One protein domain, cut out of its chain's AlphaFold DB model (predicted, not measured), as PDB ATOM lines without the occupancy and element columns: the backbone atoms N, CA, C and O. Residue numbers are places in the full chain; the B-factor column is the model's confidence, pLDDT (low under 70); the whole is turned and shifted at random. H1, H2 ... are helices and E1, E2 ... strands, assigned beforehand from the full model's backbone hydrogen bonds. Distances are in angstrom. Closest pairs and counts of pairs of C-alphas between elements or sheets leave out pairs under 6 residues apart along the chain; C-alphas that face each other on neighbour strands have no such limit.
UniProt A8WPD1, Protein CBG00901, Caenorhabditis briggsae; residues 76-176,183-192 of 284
ATOM      1  N   PRO A  76      -5.506 -23.107 -44.485       62.84
ATOM      2  CA  PRO A  76      -5.109 -22.896 -43.104       62.84
ATOM      3  C   PRO A  76      -6.142 -23.537 -42.171       62.84
ATOM      4  O   PRO A  76      -7.320 -23.182 -42.190       62.84
ATOM      5  N   PHE A  77      -5.686 -24.478 -41.354       68.44
ATOM      6  CA  PHE A  77      -6.405 -24.960 -40.181       68.44
ATOM      7  C   PHE A  77      -5.690 -24.397 -38.955       68.44
ATOM      8  O   PHE A  77      -4.473 -24.549 -38.828       68.44
ATOM      9  N   LEU A  78      -6.430 -23.707 -38.091       79.12
ATOM     10  CA  LEU A  78      -5.891 -23.136 -36.863       79.12
ATOM     11  C   LEU A  78      -6.563 -23.827 -35.679       79.12
ATOM     12  O   LEU A  78      -7.783 -23.781 -35.532       79.12
ATOM     13  N   VAL A  79      -5.742 -24.460 -34.845       80.38
ATOM     14  CA  VAL A  79      -6.161 -24.967 -33.538       80.38
ATOM     15  C   VAL A  79      -5.618 -24.015 -32.495       80.38
ATOM     16  O   VAL A  79      -4.403 -23.836 -32.394       80.38
ATOM     17  N   SER A  80      -6.511 -23.417 -31.719       82.88
ATOM     18  CA  SER A  80      -6.139 -22.654 -30.535       82.88
ATOM     19  C   SER A  80      -6.585 -23.417 -29.299       82.88
ATOM     20  O   SER A  80      -7.762 -23.747 -29.152       82.88
ATOM     21  N   VAL A  81      -5.629 -23.705 -28.420       81.81
ATOM     22  CA  VAL A  81      -5.880 -24.356 -27.136       81.81
ATOM     23  C   VAL A  81      -5.527 -23.364 -26.042       81.81
ATOM     24  O   VAL A  81      -4.367 -22.960 -25.925       81.81
ATOM     25  N   PHE A  82      -6.518 -22.985 -25.242       83.75
ATOM     26  CA  PHE A  82      -6.336 -22.100 -24.101       83.75
ATOM     27  C   PHE A  82      -6.504 -22.904 -22.819       83.75
ATOM     28  O   PHE A  82      -7.521 -23.554 -22.595       83.75
ATOM     29  N   TYR A  83      -5.484 -22.860 -21.968       84.62
ATOM     30  CA  TYR A  83      -5.512 -23.502 -20.663       84.62
ATOM     31  C   TYR A  83      -5.348 -22.449 -19.576       84.62
ATOM     32  O   TYR A  83      -4.363 -21.706 -19.560       84.62
ATOM     33  N   SER A  84      -6.309 -22.411 -18.659       86.31
ATOM     34  CA  SER A  84      -6.295 -21.527 -17.502       86.31
ATOM     35  C   SER A  84      -6.333 -22.357 -16.225       86.31
ATOM     36  O   SER A  84      -7.306 -23.053 -15.927       86.31
ATOM     37  N   ASN A  85      -5.252 -22.288 -15.451       85.00
ATOM     38  CA  ASN A  85      -5.212 -22.879 -14.121       85.00
ATOM     39  C   ASN A  85      -5.657 -21.825 -13.103       85.00
ATOM     40  O   ASN A  85      -4.902 -20.906 -12.794       85.00
ATOM     41  N   LYS A  86      -6.886 -21.961 -12.594       80.06
ATOM     42  CA  LYS A  86      -7.471 -21.024 -11.622       80.06
ATOM     43  C   LYS A  86      -7.030 -21.267 -10.176       80.06
ATOM     44  O   LYS A  86      -7.393 -20.488  -9.304       80.06
ATOM     45  N   ASN A  87      -6.250 -22.313  -9.907       77.50
ATOM     46  CA  ASN A  87      -5.870 -22.653  -8.541       77.50
ATOM     47  C   ASN A  87      -4.607 -21.896  -8.107       77.50
ATOM     48  O   ASN A  87      -3.549 -22.017  -8.734       77.50
ATOM     49  N   GLU A  88      -4.698 -21.164  -6.992       69.44
ATOM     50  CA  GLU A  88      -3.545 -20.600  -6.284       69.44
ATOM     51  C   GLU A  88      -2.717 -21.732  -5.665       69.44
ATOM     52  O   GLU A  88      -2.917 -22.147  -4.528       69.44
ATOM     53  N   LYS A  89      -1.806 -22.284  -6.465       79.06
ATOM     54  CA  LYS A  89      -0.877 -23.342  -6.059       79.06
ATOM     55  C   LYS A  89       0.536 -22.804  -5.848       79.06
ATOM     56  O   LYS A  89       0.907 -21.753  -6.382       79.06
ATOM     57  N   THR A  90       1.337 -23.555  -5.100       84.25
ATOM     58  CA  THR A  90       2.770 -23.279  -4.914       84.25
ATOM     59  C   THR A  90       3.533 -23.377  -6.247       84.25
ATOM     60  O   THR A  90       3.076 -24.011  -7.202       84.25
ATOM     61  N   ASP A  91       4.707 -22.745  -6.358       79.25
ATOM     62  CA  ASP A  91       5.465 -22.706  -7.623       79.25
ATOM     63  C   ASP A  91       5.894 -24.098  -8.128       79.25
ATOM     64  O   ASP A  91       5.939 -24.337  -9.338       79.25
ATOM     65  N   SER A  92       6.144 -25.045  -7.219       76.50
ATOM     66  CA  SER A  92       6.450 -26.442  -7.553       76.50
ATOM     67  C   SER A  92       5.239 -27.176  -8.143       76.50
ATOM     68  O   SER A  92       5.369 -27.889  -9.140       76.50
ATOM     69  N   GLU A  93       4.045 -26.960  -7.593       79.50
ATOM     70  CA  GLU A  93       2.793 -27.527  -8.102       79.50
ATOM     71  C   GLU A  93       2.388 -26.917  -9.451       79.50
ATOM     72  O   GLU A  93       1.921 -27.634 -10.341       79.50
ATOM     73  N   LYS A  94       2.625 -25.611  -9.653       79.19
ATOM     74  CA  LYS A  94       2.446 -24.951 -10.958       79.19
ATOM     75  C   LYS A  94       3.347 -25.575 -12.025       79.19
ATOM     76  O   LYS A  94       2.903 -25.775 -13.156       79.19
ATOM     77  N   LEU A  95       4.597 -25.899 -11.683       76.75
ATOM     78  CA  LEU A  95       5.526 -26.565 -12.599       76.75
ATOM     79  C   LEU A  95       5.078 -28.001 -12.925       76.75
ATOM     80  O   LEU A  95       5.150 -28.414 -14.083       76.75
ATOM     81  N   GLY A  96       4.560 -28.733 -11.934       81.31
ATOM     82  CA  GLY A  96       3.964 -30.058 -12.126       81.31
ATOM     83  C   GLY A  96       2.782 -30.041 -13.100       81.31
ATOM     84  O   GLY A  96       2.790 -30.781 -14.085       81.31
ATOM     85  N   ALA A  97       1.825 -29.132 -12.886       75.75
ATOM     86  CA  ALA A  97       0.661 -28.963 -13.759       75.75
ATOM     87  C   ALA A  97       1.061 -28.561 -15.191       75.75
ATOM     88  O   ALA A  97       0.531 -29.100 -16.162       75.75
ATOM     89  N   LYS A  98       2.059 -27.677 -15.348       80.25
ATOM     90  CA  LYS A  98       2.605 -27.321 -16.671       80.25
ATOM     91  C   LYS A  98       3.189 -28.533 -17.395       80.25
ATOM     92  O   LYS A  98       2.912 -28.728 -18.575       80.25
ATOM     93  N   ASN A  99       3.968 -29.363 -16.704       81.25
ATOM     94  CA  ASN A  99       4.562 -30.559 -17.302       81.25
ATOM     95  C   ASN A  99       3.503 -31.597 -17.702       81.25
ATOM     96  O   ASN A  99       3.640 -32.232 -18.749       81.25
ATOM     97  N   GLN A 100       2.442 -31.758 -16.905       81.06
ATOM     98  CA  GLN A 100       1.307 -32.623 -17.245       81.06
ATOM     99  C   GLN A 100       0.538 -32.100 -18.462       81.06
ATOM    100  O   GLN A 100       0.265 -32.871 -19.379       81.06
ATOM    101  N   PHE A 101       0.272 -30.794 -18.527       79.75
ATOM    102  CA  PHE A 101      -0.378 -30.179 -19.682       79.75
ATOM    103  C   PHE A 101       0.450 -30.336 -20.965       79.75
ATOM    104  O   PHE A 101      -0.080 -30.720 -22.003       79.75
ATOM    105  N   VAL A 102       1.770 -30.126 -20.903       82.44
ATOM    106  CA  VAL A 102       2.650 -30.349 -22.063       82.44
ATOM    107  C   VAL A 102       2.611 -31.810 -22.513       82.44
ATOM    108  O   VAL A 102       2.497 -32.064 -23.708       82.44
ATOM    109  N   LYS A 103       2.656 -32.780 -21.587       84.38
ATOM    110  CA  LYS A 103       2.517 -34.206 -21.935       84.38
ATOM    111  C   LYS A 103       1.189 -34.496 -22.635       84.38
ATOM    112  O   LYS A 103       1.193 -35.175 -23.655       84.38
ATOM    113  N   PHE A 104       0.095 -33.936 -22.128       83.50
ATOM    114  CA  PHE A 104      -1.235 -34.064 -22.719       83.50
ATOM    115  C   PHE A 104      -1.294 -33.508 -24.152       83.50
ATOM    116  O   PHE A 104      -1.740 -34.199 -25.065       83.50
ATOM    117  N   ILE A 105      -0.763 -32.303 -24.387       82.88
ATOM    118  CA  ILE A 105      -0.700 -31.713 -25.735       82.88
ATOM    119  C   ILE A 105       0.135 -32.580 -26.684       82.88
ATOM    120  O   ILE A 105      -0.258 -32.802 -27.826       82.88
ATOM    121  N   MET A 106       1.266 -33.106 -26.215       83.06
ATOM    122  CA  MET A 106       2.125 -33.973 -27.029       83.06
ATOM    123  C   MET A 106       1.448 -35.310 -27.354       83.06
ATOM    124  O   MET A 106       1.631 -35.832 -28.451       83.06
ATOM    125  N   GLU A 107       0.628 -35.845 -26.447       83.69
ATOM    126  CA  GLU A 107      -0.181 -37.039 -26.698       83.69
ATOM    127  C   GLU A 107      -1.260 -36.785 -27.759       83.69
ATOM    128  O   GLU A 107      -1.429 -37.603 -28.664       83.69
ATOM    129  N   ILE A 108      -1.944 -35.636 -27.700       80.94
ATOM    130  CA  ILE A 108      -2.907 -35.223 -28.731       80.94
ATOM    131  C   ILE A 108      -2.214 -35.107 -30.089       80.94
ATOM    132  O   ILE A 108      -2.691 -35.681 -31.065       80.94
ATOM    133  N   ILE A 109      -1.073 -34.412 -30.151       82.12
ATOM    134  CA  ILE A 109      -0.297 -34.260 -31.389       82.12
ATOM    135  C   ILE A 109       0.117 -35.631 -31.923       82.12
ATOM    136  O   ILE A 109      -0.086 -35.906 -33.099       82.12
ATOM    137  N   SER A 110       0.629 -36.519 -31.069       82.50
ATOM    138  CA  SER A 110       1.027 -37.862 -31.489       82.50
ATOM    139  C   SER A 110      -0.159 -38.682 -32.001       82.50
ATOM    140  O   SER A 110      -0.019 -39.389 -32.994       82.50
ATOM    141  N   LYS A 111      -1.338 -38.579 -31.380       78.00
ATOM    142  CA  LYS A 111      -2.555 -39.253 -31.855       78.00
ATOM    143  C   LYS A 111      -3.073 -38.662 -33.167       78.00
ATOM    144  O   LYS A 111      -3.547 -39.425 -33.998       78.00
ATOM    145  N   ILE A 112      -2.932 -37.353 -33.390       74.81
ATOM    146  CA  ILE A 112      -3.200 -36.715 -34.691       74.81
ATOM    147  C   ILE A 112      -2.227 -37.227 -35.755       74.81
ATOM    148  O   ILE A 112      -2.654 -37.569 -36.851       74.81
ATOM    149  N   GLU A 113      -0.932 -37.289 -35.437       75.19
ATOM    150  CA  GLU A 113       0.112 -37.757 -36.356       75.19
ATOM    151  C   GLU A 113      -0.041 -39.253 -36.687       75.19
ATOM    152  O   GLU A 113       0.219 -39.658 -37.817       75.19
ATOM    153  N   ASN A 114      -0.482 -40.064 -35.717       76.50
ATOM    154  CA  ASN A 114      -0.673 -41.510 -35.861       76.50
ATOM    155  C   ASN A 114      -2.061 -41.907 -36.374       76.50
ATOM    156  O   ASN A 114      -2.250 -43.064 -36.755       76.50
ATOM    157  N   ALA A 115      -3.045 -41.001 -36.352       69.62
ATOM    158  CA  ALA A 115      -4.318 -41.215 -37.019       69.62
ATOM    159  C   ALA A 115      -4.018 -41.287 -38.515       69.62
ATOM    160  O   ALA A 115      -3.855 -40.259 -39.163       69.62
ATOM    161  N   ASP A 116      -3.880 -42.531 -38.982       45.31
ATOM    162  CA  ASP A 116      -3.460 -43.000 -40.301       45.31
ATOM    163  C   ASP A 116      -3.650 -41.953 -41.404       45.31
ATOM    164  O   ASP A 116      -4.696 -41.311 -41.463       45.31
ATOM    165  N   GLU A 117      -2.693 -41.795 -42.320       53.53
ATOM    166  CA  GLU A 117      -2.731 -40.762 -43.373       53.53
ATOM    167  C   GLU A 117      -4.068 -40.778 -44.151       53.53
ATOM    168  O   GLU A 117      -4.573 -39.738 -44.574       53.53
ATOM    169  N   LEU A 118      -4.713 -41.952 -44.237       45.72
ATOM    170  CA  LEU A 118      -6.073 -42.136 -44.746       45.72
ATOM    171  C   LEU A 118      -7.195 -41.669 -43.804       45.72
ATOM    172  O   LEU A 118      -8.205 -41.161 -44.280       45.72
ATOM    173  N   CYS A 119      -7.072 -41.886 -42.496       47.06
ATOM    174  CA  CYS A 119      -8.042 -41.483 -41.483       47.06
ATOM    175  C   CYS A 119      -7.985 -39.973 -41.240       47.06
ATOM    176  O   CYS A 119      -9.020 -39.322 -41.321       47.06
ATOM    177  N   GLY A 120      -6.789 -39.398 -41.074       50.12
ATOM    178  CA  GLY A 120      -6.598 -37.951 -41.008       50.12
ATOM    179  C   GLY A 120      -7.162 -37.271 -42.253       50.12
ATOM    180  O   GLY A 120      -8.004 -36.385 -42.141       50.12
ATOM    181  N   LYS A 121      -6.809 -37.750 -43.453       55.66
ATOM    182  CA  LYS A 121      -7.335 -37.205 -44.711       55.66
ATOM    183  C   LYS A 121      -8.849 -37.383 -44.860       55.66
ATOM    184  O   LYS A 121      -9.506 -36.420 -45.228       55.66
ATOM    185  N   LYS A 122      -9.425 -38.543 -44.516       55.03
ATOM    186  CA  LYS A 122     -10.888 -38.763 -44.533       55.03
ATOM    187  C   LYS A 122     -11.625 -37.907 -43.511       55.03
ATOM    188  O   LYS A 122     -12.730 -37.464 -43.793       55.03
ATOM    189  N   ILE A 123     -11.038 -37.681 -42.340       50.53
ATOM    190  CA  ILE A 123     -11.578 -36.779 -41.324       50.53
ATOM    191  C   ILE A 123     -11.517 -35.349 -41.862       50.53
ATOM    192  O   ILE A 123     -12.541 -34.686 -41.894       50.53
ATOM    193  N   PHE A 124     -10.384 -34.896 -42.401       54.78
ATOM    194  CA  PHE A 124     -10.277 -33.573 -43.024       54.78
ATOM    195  C   PHE A 124     -11.212 -33.403 -44.233       54.78
ATOM    196  O   PHE A 124     -11.780 -32.329 -44.408       54.78
ATOM    197  N   GLU A 125     -11.425 -34.445 -45.040       60.06
ATOM    198  CA  GLU A 125     -12.370 -34.457 -46.163       60.06
ATOM    199  C   GLU A 125     -13.834 -34.450 -45.687       60.06
ATOM    200  O   GLU A 125     -14.636 -33.683 -46.212       60.06
ATOM    201  N   LYS A 126     -14.183 -35.198 -44.633       55.53
ATOM    202  CA  LYS A 126     -15.521 -35.155 -44.013       55.53
ATOM    203  C   LYS A 126     -15.808 -33.825 -43.325       55.53
ATOM    204  O   LYS A 126     -16.892 -33.274 -43.489       55.53
ATOM    205  N   ILE A 127     -14.827 -33.276 -42.610       53.59
ATOM    206  CA  ILE A 127     -14.879 -31.934 -42.015       53.59
ATOM    207  C   ILE A 127     -15.047 -30.873 -43.112       53.59
ATOM    208  O   ILE A 127     -15.786 -29.903 -42.940       53.59
ATOM    209  N   ARG A 128     -14.381 -31.065 -44.258       58.91
ATOM    210  CA  ARG A 128     -14.497 -30.211 -45.448       58.91
ATOM    211  C   ARG A 128     -15.898 -30.249 -46.057       58.91
ATOM    212  O   ARG A 128     -16.365 -29.207 -46.511       58.91
ATOM    213  N   GLU A 129     -16.531 -31.416 -46.123       60.81
ATOM    214  CA  GLU A 129     -17.851 -31.587 -46.744       60.81
ATOM    215  C   GLU A 129     -19.001 -31.207 -45.812       60.81
ATOM    216  O   GLU A 129     -20.053 -30.775 -46.282       60.81
ATOM    217  N   ASN A 130     -18.802 -31.303 -44.496       51.78
ATOM    218  CA  ASN A 130     -19.826 -30.958 -43.526       51.78
ATOM    219  C   ASN A 130     -19.178 -30.449 -42.234       51.78
ATOM    220  O   ASN A 130     -18.670 -31.229 -41.440       51.78
ATOM    221  N   SER A 131     -19.179 -29.137 -41.982       53.00
ATOM    222  CA  SER A 131     -18.557 -28.605 -40.756       53.00
ATOM    223  C   SER A 131     -19.420 -28.802 -39.501       53.00
ATOM    224  O   SER A 131     -18.969 -28.481 -38.408       53.00
ATOM    225  N   ASP A 132     -20.660 -29.270 -39.660       58.25
ATOM    226  CA  ASP A 132     -21.468 -29.805 -38.559       58.25
ATOM    227  C   ASP A 132     -21.104 -31.264 -38.263       58.25
ATOM    228  O   ASP A 132     -21.775 -31.911 -37.457       58.25
ATOM    229  N   SER A 133     -20.049 -31.767 -38.925       66.25
ATOM    230  CA  SER A 133     -19.526 -33.117 -38.806       66.25
ATOM    231  C   SER A 133     -19.453 -33.503 -37.339       66.25
ATOM    232  O   SER A 133     -18.742 -32.922 -36.513       66.25
ATOM    233  N   GLU A 134     -20.220 -34.539 -37.047       77.94
ATOM    234  CA  GLU A 134     -20.206 -35.278 -35.802       77.94
ATOM    235  C   GLU A 134     -18.780 -35.714 -35.421       77.94
ATOM    236  O   GLU A 134     -18.490 -35.872 -34.241       77.94
ATOM    237  N   ASP A 135     -17.853 -35.778 -36.387       79.19
ATOM    238  CA  ASP A 135     -16.438 -36.058 -36.157       79.19
ATOM    239  C   ASP A 135     -15.713 -34.901 -35.442       79.19
ATOM    240  O   ASP A 135     -14.946 -35.172 -34.522       79.19
ATOM    241  N   VAL A 136     -15.963 -33.622 -35.782       79.12
ATOM    242  CA  VAL A 136     -15.343 -32.476 -35.065       79.12
ATOM    243  C   VAL A 136     -15.843 -32.421 -33.629       79.12
ATOM    244  O   VAL A 136     -15.065 -32.191 -32.702       79.12
ATOM    245  N   LYS A 137     -17.140 -32.672 -33.431       84.19
ATOM    246  CA  LYS A 137     -17.742 -32.757 -32.095       84.19
ATOM    247  C   LYS A 137     -17.161 -33.930 -31.318       84.19
ATOM    248  O   LYS A 137     -16.733 -33.740 -30.190       84.19
ATOM    249  N   SER A 138     -17.074 -35.104 -31.936       85.38
ATOM    250  CA  SER A 138     -16.471 -36.298 -31.339       85.38
ATOM    251  C   SER A 138     -15.024 -36.044 -30.916       85.38
ATOM    252  O   SER A 138     -14.645 -36.356 -29.793       85.38
ATOM    253  N   TRP A 139     -14.237 -35.367 -31.754       83.06
ATOM    254  CA  TRP A 139     -12.869 -34.971 -31.428       83.06
ATOM    255  C   TRP A 139     -12.784 -33.949 -30.300       83.06
ATOM    256  O   TRP A 139     -11.972 -34.101 -29.389       83.06
ATOM    257  N   THR A 140     -13.626 -32.919 -30.343       85.94
ATOM    258  CA  THR A 140     -13.692 -31.897 -29.291       85.94
ATOM    259  C   THR A 140     -14.058 -32.550 -27.960       85.94
ATOM    260  O   THR A 140     -13.357 -32.360 -26.971       85.94
ATOM    261  N   ASN A 141     -15.080 -33.408 -27.952       87.75
ATOM    262  CA  ASN A 141     -15.496 -34.177 -26.783       87.75
ATOM    263  C   ASN A 141     -14.365 -35.080 -26.288       87.75
ATOM    264  O   ASN A 141     -14.043 -35.050 -25.107       87.75
ATOM    265  N   TRP A 142     -13.710 -35.816 -27.185       89.12
ATOM    266  CA  TRP A 142     -12.601 -36.699 -26.840       89.12
ATOM    267  C   TRP A 142     -11.442 -35.934 -26.187       89.12
ATOM    268  O   TRP A 142     -10.925 -36.370 -25.159       89.12
ATOM    269  N   ILE A 143     -11.044 -34.770 -26.712       84.38
ATOM    270  CA  ILE A 143      -9.999 -33.936 -26.089       84.38
ATOM    271  C   ILE A 143     -10.426 -33.511 -24.684       84.38
ATOM    272  O   ILE A 143      -9.648 -33.618 -23.735       84.38
ATOM    273  N   LEU A 144     -11.667 -33.052 -24.543       88.19
ATOM    274  CA  LEU A 144     -12.200 -32.550 -23.282       88.19
ATOM    275  C   LEU A 144     -12.355 -33.672 -22.235       88.19
ATOM    276  O   LEU A 144     -12.045 -33.457 -21.064       88.19
ATOM    277  N   GLU A 145     -12.732 -34.883 -22.644       87.56
ATOM    278  CA  GLU A 145     -12.779 -36.072 -21.784       87.56
ATOM    279  C   GLU A 145     -11.387 -36.520 -21.334       87.56
ATOM    280  O   GLU A 145     -11.176 -36.771 -20.147       87.56
ATOM    281  N   ASN A 146     -10.402 -36.567 -22.238       86.12
ATOM    282  CA  ASN A 146      -9.030 -36.898 -21.840       86.12
ATOM    283  C   ASN A 146      -8.449 -35.839 -20.896       86.12
ATOM    284  O   ASN A 146      -7.715 -36.182 -19.970       86.12
ATOM    285  N   PHE A 147      -8.800 -34.563 -21.083       87.56
ATOM    286  CA  PHE A 147      -8.404 -33.507 -20.157       87.56
ATOM    287  C   PHE A 147      -8.970 -33.748 -18.751       87.56
ATOM    288  O   PHE A 147      -8.210 -33.693 -17.786       87.56
ATOM    289  N   LYS A 148     -10.252 -34.110 -18.619       86.75
ATOM    290  CA  LYS A 148     -10.843 -34.486 -17.321       86.75
ATOM    291  C   LYS A 148     -10.146 -35.705 -16.705       86.75
ATOM    292  O   LYS A 148      -9.713 -35.662 -15.556       86.75
ATOM    293  N   ASN A 149      -9.949 -36.760 -17.494       86.00
ATOM    294  CA  ASN A 149      -9.356 -38.017 -17.023       86.00
ATOM    295  C   ASN A 149      -7.872 -37.897 -16.650       86.00
ATOM    296  O   ASN A 149      -7.343 -38.738 -15.927       86.00
ATOM    297  N   SER A 150      -7.186 -36.851 -17.114       82.75
ATOM    298  CA  SER A 150      -5.774 -36.622 -16.798       82.75
ATOM    299  C   SER A 150      -5.511 -36.182 -15.347       82.75
ATOM    300  O   SER A 150      -4.350 -36.057 -14.958       82.75
ATOM    301  N   GLY A 151      -6.557 -35.927 -14.545       85.50
ATOM    302  CA  GLY A 151      -6.427 -35.426 -13.169       85.50
ATOM    303  C   GLY A 151      -5.933 -33.975 -13.088       85.50
ATOM    304  O   GLY A 151      -5.561 -33.487 -12.016       85.50
ATOM    305  N   ASN A 152      -5.905 -33.282 -14.231       82.69
ATOM    306  CA  ASN A 152      -5.567 -31.873 -14.303       82.69
ATOM    307  C   ASN A 152      -6.708 -31.048 -13.708       82.69
ATOM    308  O   ASN A 152      -7.853 -31.146 -14.138       82.69
ATOM    309  N   SER A 153      -6.377 -30.176 -12.759       85.38
ATOM    310  CA  SER A 153      -7.301 -29.156 -12.268       85.38
ATOM    311  C   SER A 153      -7.213 -27.917 -13.164       85.38
ATOM    312  O   SER A 153      -6.105 -27.404 -13.360       85.38
ATOM    313  N   GLY A 154      -8.330 -27.414 -13.686       88.75
ATOM    314  CA  GLY A 154      -8.350 -26.184 -14.485       88.75
ATOM    315  C   GLY A 154      -9.486 -26.106 -15.499       88.75
ATOM    316  O   GLY A 154     -10.323 -27.003 -15.596       88.75
ATOM    317  N   GLU A 155      -9.495 -25.014 -16.257       89.69
ATOM    318  CA  GLU A 155     -10.387 -24.813 -17.399       89.69
ATOM    319  C   GLU A 155      -9.587 -24.950 -18.699       89.69
ATOM    320  O   GLU A 155      -8.533 -24.327 -18.867       89.69
ATOM    321  N   LEU A 156     -10.088 -25.792 -19.600       88.62
ATOM    322  CA  LEU A 156      -9.577 -25.992 -20.946       88.62
ATOM    323  C   LEU A 156     -10.636 -25.527 -21.940       88.62
ATOM    324  O   LEU A 156     -11.732 -26.085 -21.992       88.62
ATOM    325  N   GLU A 157     -10.276 -24.540 -22.748       90.44
ATOM    326  CA  GLU A 157     -11.057 -24.113 -23.899       90.44
ATOM    327  C   GLU A 157     -10.330 -24.552 -25.170       90.44
ATOM    328  O   GLU A 157      -9.146 -24.258 -25.377       90.44
ATOM    329  N   VAL A 158     -11.034 -25.309 -26.005       87.00
ATOM    330  CA  VAL A 158     -10.528 -25.793 -27.287       87.00
ATOM    331  C   VAL A 158     -11.365 -25.164 -28.377       87.00
ATOM    332  O   VAL A 158     -12.569 -25.401 -28.435       87.00
ATOM    333  N   THR A 159     -10.711 -24.410 -29.256       86.62
ATOM    334  CA  THR A 159     -11.369 -23.769 -30.393       86.62
ATOM    335  C   THR A 159     -10.711 -24.214 -31.690       86.62
ATOM    336  O   THR A 159      -9.499 -24.078 -31.891       86.62
ATOM    337  N   PHE A 160     -11.538 -24.749 -32.582       85.75
ATOM    338  CA  PHE A 160     -11.175 -25.154 -33.929       85.75
ATOM    339  C   PHE A 160     -11.720 -24.144 -34.930       85.75
ATOM    340  O   PHE A 160     -12.932 -23.952 -35.043       85.75
ATOM    341  N   MET A 161     -10.817 -23.537 -35.699       83.94
ATOM    342  CA  MET A 161     -11.180 -22.671 -36.817       83.94
ATOM    343  C   MET A 161     -11.063 -23.455 -38.122       83.94
ATOM    344  O   MET A 161      -9.964 -23.826 -38.549       83.94
ATOM    345  N   ILE A 162     -12.204 -23.699 -38.770       79.94
ATOM    346  CA  ILE A 162     -12.294 -24.424 -40.044       79.94
ATOM    347  C   ILE A 162     -12.893 -23.476 -41.086       79.94
ATOM    348  O   ILE A 162     -14.109 -23.285 -41.178       79.94
ATOM    349  N   GLY A 163     -12.029 -22.847 -41.884       86.31
ATOM    350  CA  GLY A 163     -12.452 -21.800 -42.817       86.31
ATOM    351  C   GLY A 163     -13.003 -20.580 -42.072       86.31
ATOM    352  O   GLY A 163     -12.275 -19.947 -41.316       86.31
ATOM    353  N   SER A 164     -14.275 -20.237 -42.296       78.56
ATOM    354  CA  SER A 164     -14.970 -19.123 -41.626       78.56
ATOM    355  C   SER A 164     -15.856 -19.557 -40.450       78.56
ATOM    356  O   SER A 164     -16.671 -18.767 -39.973       78.56
ATOM    357  N   ARG A 165     -15.766 -20.823 -40.032       76.81
ATOM    358  CA  ARG A 165     -16.589 -21.398 -38.964       76.81
ATOM    359  C   ARG A 165     -15.737 -21.702 -37.740       76.81
ATOM    360  O   ARG A 165     -14.586 -22.123 -37.873       76.81
ATOM    361  N   GLU A 166     -16.342 -21.501 -36.578       84.69
ATOM    362  CA  GLU A 166     -15.736 -21.716 -35.270       84.69
ATOM    363  C   GLU A 166     -16.487 -22.831 -34.540       84.69
ATOM    364  O   GLU A 166     -17.717 -22.798 -34.424       84.69
ATOM    365  N   VAL A 167     -15.734 -23.820 -34.058       84.88
ATOM    366  CA  VAL A 167     -16.234 -24.865 -33.163       84.88
ATOM    367  C   VAL A 167     -15.453 -24.764 -31.867       84.88
ATOM    368  O   VAL A 167     -14.246 -25.010 -31.870       84.88
ATOM    369  N   SER A 168     -16.123 -24.402 -30.778       86.31
ATOM    370  CA  SER A 168     -15.495 -24.279 -29.467       86.31
ATOM    371  C   SER A 168     -16.139 -25.205 -28.440       86.31
ATOM    372  O   SER A 168     -17.343 -25.487 -28.461       86.31
ATOM    373  N   GLY A 169     -15.306 -25.715 -27.539       88.56
ATOM    374  CA  GLY A 169     -15.722 -26.535 -26.415       88.56
ATOM    375  C   GLY A 169     -14.962 -26.140 -25.159       88.56
ATOM    376  O   GLY A 169     -13.750 -25.923 -25.193       88.56
ATOM    377  N   LEU A 170     -15.692 -26.060 -24.048       88.88
ATOM    378  CA  LEU A 170     -15.148 -25.716 -22.742       88.88
ATOM    379  C   LEU A 170     -15.296 -26.909 -21.797       88.88
ATOM    380  O   LEU A 170     -16.395 -27.430 -21.604       88.88
ATOM    381  N   ALA A 171     -14.194 -27.314 -21.173       86.44
ATOM    382  CA  ALA A 171     -14.202 -28.249 -20.060       86.44
ATOM    383  C   ALA A 171     -13.602 -27.596 -18.828       86.44
ATOM    384  O   ALA A 171     -12.522 -27.009 -18.863       86.44
ATOM    385  N   ARG A 172     -14.295 -27.775 -17.712       88.12
ATOM    386  CA  ARG A 172     -13.778 -27.498 -16.385       88.12
ATOM    387  C   ARG A 172     -13.563 -28.830 -15.683       88.12
ATOM    388  O   ARG A 172     -14.405 -29.720 -15.782       88.12
ATOM    389  N   SER A 173     -12.408 -28.966 -15.053       83.06
ATOM    390  CA  SER A 173     -12.051 -30.115 -14.233       83.06
ATOM    391  C   SER A 173     -11.745 -29.607 -12.831       83.06
ATOM    392  O   SER A 173     -10.781 -28.858 -12.623       83.06
ATOM    393  N   GLU A 174     -12.603 -29.972 -11.883       79.31
ATOM    394  CA  GLU A 174     -12.398 -29.735 -10.461       79.31
ATOM    395  C   GLU A 174     -12.010 -31.057  -9.803       79.31
ATOM    396  O   GLU A 174     -12.699 -32.061  -9.962       79.31
ATOM    397  N   ASN A 175     -10.906 -31.068  -9.050       62.91
ATOM    398  CA  ASN A 175     -10.461 -32.238  -8.287       62.91
ATOM    399  C   ASN A 175     -11.338 -32.422  -7.033       62.91
ATOM    400  O   ASN A 175     -10.855 -32.330  -5.908       62.91
ATOM    401  N   SER A 176     -12.638 -32.609  -7.234       50.47
ATOM    402  CA  SER A 176     -13.629 -32.891  -6.203       50.47
ATOM    403  C   SER A 176     -14.084 -34.331  -6.394       50.47
ATOM    404  O   SER A 176     -14.686 -34.656  -7.415       50.47
ATOM    405  N   LYS A 183     -21.575 -30.019 -16.296       51.56
ATOM    406  CA  LYS A 183     -22.302 -29.747 -17.541       51.56
ATOM    407  C   LYS A 183     -21.358 -29.368 -18.686       51.56
ATOM    408  O   LYS A 183     -20.554 -28.447 -18.577       51.56
ATOM    409  N   PHE A 184     -21.507 -30.060 -19.809       53.34
ATOM    410  CA  PHE A 184     -20.772 -29.818 -21.047       53.34
ATOM    411  C   PHE A 184     -21.480 -28.775 -21.923       53.34
ATOM    412  O   PHE A 184     -22.696 -28.850 -22.107       53.34
ATOM    413  N   MET A 185     -20.733 -27.821 -22.488       55.41
ATOM    414  CA  MET A 185     -21.257 -26.848 -23.448       55.41
ATOM    415  C   MET A 185     -20.330 -26.771 -24.665       55.41
ATOM    416  O   MET A 185     -19.190 -26.325 -24.557       55.41
ATOM    417  N   VAL A 186     -20.837 -27.196 -25.822       65.44
ATOM    418  CA  VAL A 186     -20.228 -26.937 -27.135       65.44
ATOM    419  C   VAL A 186     -21.044 -25.858 -27.821       65.44
ATOM    420  O   VAL A 186     -22.264 -25.991 -27.945       65.44
ATOM    421  N   ILE A 187     -20.370 -24.794 -28.247       60.34
ATOM    422  CA  ILE A 187     -20.983 -23.670 -28.952       60.34
ATOM    423  C   ILE A 187     -20.523 -23.726 -30.409       60.34
ATOM    424  O   ILE A 187     -19.334 -23.813 -30.704       60.34
ATOM    425  N   MET A 188     -21.486 -23.682 -31.329       51.53
ATOM    426  CA  MET A 188     -21.240 -23.585 -32.769       51.53
ATOM    427  C   MET A 188     -21.661 -22.191 -33.227       51.53
ATOM    428  O   MET A 188     -22.843 -21.849 -33.166       51.53
ATOM    429  N   GLY A 189     -20.696 -21.388 -33.672       47.31
ATOM    430  CA  GLY A 189     -20.928 -20.042 -34.191       47.31
ATOM    431  C   GLY A 189     -20.626 -19.967 -35.685       47.31
ATOM    432  O   GLY A 189     -19.563 -20.386 -36.144       47.31
ATOM    433  N   THR A 190     -21.548 -19.412 -36.473       38.00
ATOM    434  CA  THR A 190     -21.246 -18.978 -37.847       38.00
ATOM    435  C   THR A 190     -20.885 -17.499 -37.815       38.00
ATOM    436  O   THR A 190     -21.696 -16.678 -37.392       38.00
ATOM    437  N   ILE A 191     -19.685 -17.135 -38.272       39.47
ATOM    438  CA  ILE A 191     -19.313 -15.723 -38.399       39.47
ATOM    439  C   ILE A 191     -20.094 -15.127 -39.580       39.47
ATOM    440  O   ILE A 191     -19.840 -15.459 -40.740       39.47
ATOM    441  N   GLY A 192     -21.053 -14.247 -39.283       33.09
ATOM    442  CA  GLY A 192     -21.658 -13.349 -40.267       33.09
ATOM    443  C   GLY A 192     -20.650 -12.289 -40.725       33.09
ATOM    444  O   GLY A 192     -19.794 -11.858 -39.956       33.09
TER     445      GLY A 192
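What this domain is: This is residues 76 to 176 and 183 to 192 of the 284 residues of the protein "Protein CBG00901" of Caenorhabditis briggsae (UniProt A8WPD1). A twisted sheet of four strands has H3 along one face and its other face bare. The long H1 runs beside H3 toward the E1 edge, sloping away from the sheet, and H2 stands crosswise between the end of H1 and the start of H3. The printed part has 111 residues, in the order E1 H1 H2 H3 E2 E3 E4; the sheet is E1 E2 E3 E4, antiparallel throughout, and the class is mixed, helices and strands. It is compact, with a radius of gyration of the C-alphas of 15.2 A and spans of 47 by 33 by 24 A.

How they stand to each other: E1, residues 77 to 84, is an edge strand, antiparallel to E2, residues 154 to 162, with N 82 and O 157 2.9 A apart. H1, residues 91 to 114, is only just not on the sheet, with 4 pairs of C-alphas within 10 A. H2, residues 117 to 129, is about perpendicular to H1 at 89 degrees. H3, residues 134 to 149, touches H2 with residues 135 to 136 alone; the closest C-alphas, of Ile 127 and Val 136, are 7.0 A apart. With H3 on one face at a height of 9.1 A, there are two layers, a helix over a sheet. E2 and E3, residues 165 to 173, form a hairpin, with N 156 and O 171 2.8 A apart. E4, residues 185 to 190, is the other edge strand, antiparallel to E3, with N 187 and O 168 3.1 A apart. In H1, H2 and H3 every O i to N i+4 pair is within hydrogen-bond range.

Where its parts are: E1 begins at C-alpha 77 (-6.405, -24.960, -40.181). H1 spans 34.5 A, H3 21.9 A and E3 26.6 A. E4 ends at C-alpha 190 (-21.246, -18.978, -37.847).

The domain as a whole: The farthest C-alphas, of Thr 90 and Glu 129, are 47.4 A apart. Residues 177 to 182 are not printed; C-alphas 176 and 183 are 14.6 A apart. Confidence is low at, among others, residues 115 to 133 and 183 to 192.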